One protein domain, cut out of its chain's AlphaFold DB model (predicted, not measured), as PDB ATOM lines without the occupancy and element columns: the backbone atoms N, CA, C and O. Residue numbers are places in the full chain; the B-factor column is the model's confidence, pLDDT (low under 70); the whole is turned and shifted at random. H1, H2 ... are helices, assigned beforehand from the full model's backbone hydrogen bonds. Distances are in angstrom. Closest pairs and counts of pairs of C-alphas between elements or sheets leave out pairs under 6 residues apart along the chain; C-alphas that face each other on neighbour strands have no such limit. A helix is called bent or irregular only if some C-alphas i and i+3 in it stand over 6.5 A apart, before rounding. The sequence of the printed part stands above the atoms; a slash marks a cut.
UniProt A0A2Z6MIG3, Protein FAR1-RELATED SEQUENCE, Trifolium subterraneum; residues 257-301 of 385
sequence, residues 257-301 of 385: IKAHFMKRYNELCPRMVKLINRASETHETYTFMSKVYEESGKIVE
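Overview. This is residues 257 to 301 of the 385 residues of the protein "Protein FAR1-RELATED SEQUENCE" of Trifolium subterraneum (UniProt A0A2Z6MIG3). A bent helix, H1, turns through a tight link into a second helix, H2, which folds back to make an open V. Residues 257 to 274 and 291 to 301 stand free. The printed part has 45 residues with two named helices, H1 then H2, all helix by class, loose with a radius of gyration of the C-alphas of 12.9 A, and flat, spanning 40 by 22 by 7 A.

Arrangement. H1, residues 257 to 279, was assigned as one helix by its hydrogen bonds but is bent: C-alphas 267 and 270 are 6.7 A apart. Its arms, H1a, residues 257 to 267, and H1b, residues 270 to 279, stand at a steep tilt of 39 degrees. H1b and H2, residues 283 to 301, form a helical hairpin, running opposite ways at 38 degrees, only just a steep tilt. H2 touches H1b with residues 285 to 289 alone; their closest C-alphas, those of Ala 279 and Thr 285, are 4.9 A apart. H1a and H2 are apart. Every O i to N i+4 pair is within hydrogen-bond range in H1b and H2, and 6 of 7 in H1a.

Along the chain. H1a measures 16.5 A from C-alpha 257 at (-24.852, 11.159, -4.653), H1b 14.4 A, and H2 27.0 A to C-alpha 301 at (-9.456, 0.509, -0.088).

Size, cuts and confidence. The C-alphas farthest apart, of Ile 257 and His 283, are 39.8 A apart. The printed part has no cut. Low pLDDT, under 70, falls at residues 257 to 263, 265 to 266 and 268 to 270.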
ATOM      1  N   ILE A 257     -26.047  11.987  -4.917       48.50
ATOM      2  CA  ILE A 257     -24.852  11.159  -4.653       48.50
ATOM      3  C   ILE A 257     -23.867  11.842  -3.680       48.50
ATOM      4  O   ILE A 257     -23.248  11.183  -2.836       48.50
ATOM      5  N   LYS A 258     -23.727  13.175  -3.747       50.62
ATOM      6  CA  LYS A 258     -22.798  13.928  -2.882       50.62
ATOM      7  C   LYS A 258     -23.357  14.168  -1.481       50.62
ATOM      8  O   LYS A 258     -22.576  14.263  -0.533       50.62
ATOM      9  N   ALA A 259     -24.678  14.222  -1.332       51.91
ATOM     10  CA  ALA A 259     -25.330  14.423  -0.039       51.91
ATOM     11  C   ALA A 259     -25.106  13.225   0.901       51.91
ATOM     12  O   ALA A 259     -24.707  13.403   2.055       51.91
ATOM     13  N   HIS A 260     -25.253  11.997   0.393       56.53
ATOM     14  CA  HIS A 260     -24.997  10.780   1.170       56.53
ATOM     15  C   HIS A 260     -23.524  10.605   1.561       56.53
ATOM     16  O   HIS A 260     -23.230  10.128   2.659       56.53
ATOM     17  N   PHE A 261     -22.596  10.999   0.684       64.69
ATOM     18  CA  PHE A 261     -21.168  11.035   1.003       64.69
ATOM     19  C   PHE A 261     -20.880  12.027   2.137       64.69
ATOM     20  O   PHE A 261     -20.273  11.655   3.142       64.69
ATOM     21  N   MET A 262     -21.378  13.260   2.005       54.12
ATOM     22  CA  MET A 262     -21.114  14.334   2.962       54.12
ATOM     23  C   MET A 262     -21.697  14.036   4.348       54.12
ATOM     24  O   MET A 262     -21.053  14.318   5.354       54.12
ATOM     25  N   LYS A 263     -22.874  13.397   4.421       65.50
ATOM     26  CA  LYS A 263     -23.468  12.958   5.694       65.50
ATOM     27  C   LYS A 263     -22.556  11.982   6.445       65.50
ATOM     28  O   LYS A 263     -22.233  12.223   7.604       65.50
ATOM     29  N   ARG A 264     -22.090  10.919   5.777       70.81
ATOM     30  CA  ARG A 264     -21.184   9.926   6.389       70.81
ATOM     31  C   ARG A 264     -19.852  10.551   6.804       70.81
ATOM     32  O   ARG A 264     -19.337  10.240   7.872       70.81
ATOM     33  N   TYR A 265     -19.319  11.450   5.978       65.62
ATOM     34  CA  TYR A 265     -18.078  12.167   6.269       65.62
ATOM     35  C   TYR A 265     -18.196  13.044   7.528       65.62
ATOM     36  O   TYR A 265     -17.359  12.949   8.426       65.62
ATOM     37  N   ASN A 266     -19.268  13.834   7.631       60.59
ATOM     38  CA  ASN A 266     -19.493  14.744   8.757       60.59
ATOM     39  C   ASN A 266     -19.768  14.015  10.082       60.59
ATOM     40  O   ASN A 266     -19.444  14.544  11.140       60.59
ATOM     41  N   GLU A 267     -20.336  12.808  10.050       72.69
ATOM     42  CA  GLU A 267     -20.528  11.992  11.257       72.69
ATOM     43  C   GLU A 267     -19.219  11.340  11.744       72.69
ATOM     44  O   GLU A 267     -18.993  11.221  12.953       72.69
ATOM     45  N   LEU A 268     -18.343  10.920  10.821       65.00
ATOM     46  CA  LEU A 268     -17.112  10.187  11.141       65.00
ATOM     47  C   LEU A 268     -15.943  11.102  11.526       65.00
ATOM     48  O   LEU A 268     -15.192  10.779  12.449       65.00
ATOM     49  N   CYS A 269     -15.791  12.242  10.848       66.25
ATOM     50  CA  CYS A 269     -14.625  13.112  11.006       66.25
ATOM     51  C   CYS A 269     -14.432  13.614  12.458       66.25
ATOM     52  O   CYS A 269     -13.348  13.398  13.006       66.25
ATOM     53  N   PRO A 270     -15.457  14.151  13.157       66.44
ATOM     54  CA  PRO A 270     -15.282  14.637  14.530       66.44
ATOM     55  C   PRO A 270     -14.912  13.528  15.525       66.44
ATOM     56  O   PRO A 270     -14.133  13.749  16.455       66.44
ATOM     57  N   ARG A 271     -15.442  12.311  15.328       74.06
ATOM     58  CA  ARG A 271     -15.152  11.152  16.190       74.06
ATOM     59  C   ARG A 271     -13.697  10.711  16.060       74.06
ATOM     60  O   ARG A 271     -13.051  10.459  17.074       74.06
ATOM     61  N   MET A 272     -13.181  10.671  14.831       73.44
ATOM     62  CA  MET A 272     -11.785  10.314  14.579       73.44
ATOM     63  C   MET A 272     -10.817  11.365  15.106       73.44
ATOM     64  O   MET A 272      -9.848  11.001  15.763       73.44
ATOM     65  N   VAL A 273     -11.103  12.654  14.910       70.75
ATOM     66  CA  VAL A 273     -10.266  13.739  15.453       70.75
ATOM     67  C   VAL A 273     -10.145  13.627  16.975       70.75
ATOM     68  O   VAL A 273      -9.041  13.669  17.515       70.75
ATOM     69  N   LYS A 274     -11.262  13.394  17.678       77.19
ATOM     70  CA  LYS A 274     -11.254  13.210  19.137       77.19
ATOM     71  C   LYS A 274     -10.410  12.008  19.575       77.19
ATOM     72  O   LYS A 274      -9.728  12.085  20.595       77.19
ATOM     73  N   LEU A 275     -10.459  10.906  18.828       77.00
ATOM     74  CA  LEU A 275      -9.682   9.703  19.121       77.00
ATOM     75  C   LEU A 275      -8.182   9.906  18.862       77.00
ATOM     76  O   LEU A 275      -7.370   9.522  19.698       77.00
ATOM     77  N   ILE A 276      -7.822  10.548  17.748       76.25
ATOM     78  CA  ILE A 276      -6.430  10.844  17.374       76.25
ATOM     79  C   ILE A 276      -5.776  11.770  18.402       76.25
ATOM     80  O   ILE A 276      -4.647  11.512  18.817       76.25
ATOM     81  N   ASN A 277      -6.496  12.796  18.866       75.19
ATOM     82  CA  ASN A 277      -5.993  13.701  19.898       75.19
ATOM     83  C   ASN A 277      -5.609  12.942  21.176       75.19
ATOM     84  O   ASN A 277      -4.531  13.165  21.713       75.19
ATOM     85  N   ARG A 278      -6.445  11.989  21.611       78.38
ATOM     86  CA  ARG A 278      -6.162  11.144  22.784       78.38
ATOM     87  C   ARG A 278      -5.032  10.147  22.540       78.38
ATOM     88  O   ARG A 278      -4.212   9.916  23.416       78.38
ATOM     89  N   ALA A 279      -4.978   9.554  21.350       79.69
ATOM     90  CA  ALA A 279      -3.921   8.616  20.985       79.69
ATOM     91  C   ALA A 279      -2.550   9.288  20.806       79.69
ATOM     92  O   ALA A 279      -1.544   8.599  20.749       79.69
ATOM     93  N   SER A 280      -2.497  10.618  20.710       85.44
ATOM     94  CA  SER A 280      -1.244  11.370  20.583       85.44
ATOM     95  C   SER A 280      -0.628  11.743  21.939       85.44
ATOM     96  O   SER A 280       0.420  12.382  21.972       85.44
ATOM     97  N   GLU A 281      -1.265  11.368  23.056       83.75
ATOM     98  CA  GLU A 281      -0.796  11.689  24.410       83.75
ATOM     99  C   GLU A 281       0.458  10.893  24.808       83.75
ATOM    100  O   GLU A 281       1.303  11.420  25.533       83.75
ATOM    101  N   THR A 282       0.617   9.651  24.330       88.75
ATOM    102  CA  THR A 282       1.804   8.824  24.610       88.75
ATOM    103  C   THR A 282       2.353   8.151  23.357       88.75
ATOM    104  O   THR A 282       1.647   7.950  22.366       88.75
ATOM    105  N   HIS A 283       3.629   7.763  23.392       83.50
ATOM    106  CA  HIS A 283       4.257   7.092  22.256       83.50
ATOM    107  C   HIS A 283       3.670   5.692  22.004       83.50
ATOM    108  O   HIS A 283       3.525   5.282  20.849       83.50
ATOM    109  N   GLU A 284       3.267   4.973  23.058       86.94
ATOM    110  CA  GLU A 284       2.645   3.649  22.934       86.94
ATOM    111  C   GLU A 284       1.264   3.741  22.274       86.94
ATOM    112  O   GLU A 284       0.955   2.980  21.354       86.94
ATOM    113  N   THR A 285       0.444   4.705  22.707       86.88
ATOM    114  CA  THR A 285      -0.909   4.918  22.171       86.88
ATOM    115  C   THR A 285      -0.878   5.423  20.728       86.88
ATOM    116  O   THR A 285      -1.677   4.964  19.905       86.88
ATOM    117  N   TYR A 286       0.106   6.257  20.386       88.25
ATOM    118  CA  TYR A 286       0.359   6.697  19.016       88.25
ATOM    119  C   TYR A 286       0.749   5.522  18.115       88.25
ATOM    120  O   TYR A 286       0.169   5.336  17.046       88.25
ATOM    121  N   THR A 287       1.698   4.693  18.558       87.88
ATOM    122  CA  THR A 287       2.198   3.552  17.775       87.88
ATOM    123  C   THR A 287       1.095   2.523  17.533       87.88
ATOM    124  O   THR A 287       0.948   2.018  16.418       87.88
ATOM    125  N   PHE A 288       0.274   2.252  18.551       91.00
ATOM    126  CA  PHE A 288      -0.920   1.422  18.414       91.00
ATOM    127  C   PHE A 288      -1.896   2.002  17.382       91.00
ATOM    128  O   PHE A 288      -2.286   1.309  16.442       91.00
ATOM    129  N   MET A 289      -2.251   3.285  17.510       90.00
ATOM    130  CA  MET A 289      -3.206   3.936  16.610       90.00
ATOM    131  C   MET A 289      -2.689   4.020  15.169       90.00
ATOM    132  O   MET A 289      -3.463   3.830  14.235       90.00
ATOM    133  N   SER A 290      -1.387   4.236  14.977       84.88
ATOM    134  CA  SER A 290      -0.756   4.260  13.654       84.88
ATOM    135  C   SER A 290      -0.883   2.909  12.945       84.88
ATOM    136  O   SER A 290      -1.234   2.874  11.767       84.88
ATOM    137  N   LYS A 291      -0.671   1.794  13.660       88.31
ATOM    138  CA  LYS A 291      -0.864   0.441  13.106       88.31
ATOM    139  C   LYS A 291      -2.333   0.178  12.763       88.31
ATOM    140  O   LYS A 291      -2.634  -0.334  11.689       88.31
ATOM    141  N   VAL A 292      -3.260   0.579  13.637       89.19
ATOM    142  CA  VAL A 292      -4.709   0.453  13.387       89.19
ATOM    143  C   VAL A 292      -5.141   1.275  12.172       89.19
ATOM    144  O   VAL A 292      -5.938   0.804  11.359       89.19
ATOM    145  N   TYR A 293      -4.620   2.492  12.020       84.88
ATOM    146  CA  TYR A 293      -4.906   3.351  10.874       84.88
ATOM    147  C   TYR A 293      -4.424   2.723   9.561       84.88
ATOM    148  O   TYR A 293      -5.171   2.689   8.585       84.88
ATOM    149  N   GLU A 294      -3.214   2.167   9.547       84.06
ATOM    150  CA  GLU A 294      -2.665   1.517   8.358       84.06
ATOM    151  C   GLU A 294      -3.488   0.283   7.944       84.06
ATOM    152  O   GLU A 294      -3.874   0.154   6.779       84.06
ATOM    153  N   GLU A 295      -3.829  -0.588   8.898       85.38
ATOM    154  CA  GLU A 295      -4.626  -1.791   8.625       85.38
ATOM    155  C   GLU A 295      -6.068  -1.460   8.222       85.38
ATOM    156  O   GLU A 295      -6.606  -2.028   7.267       85.38
ATOM    157  N   SER A 296      -6.698  -0.488   8.886       83.94
ATOM    158  CA  SER A 296      -8.045  -0.038   8.509       83.94
ATOM    159  C   SER A 296      -8.074   0.624   7.129       83.94
ATOM    160  O   SER A 296      -9.010   0.375   6.365       83.94
ATOM    161  N   GLY A 297      -7.036   1.381   6.758       80.12
ATOM    162  CA  GLY A 297      -6.879   1.947   5.417       80.12
ATOM    163  C   GLY A 297      -6.854   0.869   4.330       80.12
ATOM    164  O   GLY A 297      -7.617   0.953   3.367       80.12
ATOM    165  N   LYS A 298      -6.070  -0.201   4.529       87.75
ATOM    166  CA  LYS A 298      -6.022  -1.358   3.611       87.75
ATOM    167  C   LYS A 298      -7.403  -2.004   3.442       87.75
ATOM    168  O   LYS A 298      -7.801  -2.338   2.327       87.75
ATOM    169  N   ILE A 299      -8.163  -2.158   4.529       86.06
ATOM    170  CA  ILE A 299      -9.519  -2.734   4.493       86.06
ATOM    171  C   ILE A 299     -10.490  -1.837   3.710       86.06
ATOM    172  O   ILE A 299     -11.257  -2.346   2.890       86.06
ATOM    173  N   VAL A 300     -10.458  -0.520   3.933       85.06
ATOM    174  CA  VAL A 300     -11.347   0.440   3.254       85.06
ATOM    175  C   VAL A 300     -11.080   0.468   1.752       85.06
ATOM    176  O   VAL A 300     -12.030   0.359   0.977       85.06
ATOM    177  N   GLU A 301      -9.817   0.537   1.335       86.44
ATOM    178  CA  GLU A 301      -9.456   0.509  -0.088       86.44
ATOM    179  C   GLU A 301      -9.904  -0.798  -0.756       86.44
ATOM    180  O   GLU A 301     -10.511  -0.779  -1.827       86.44
TER     181      GLU A 301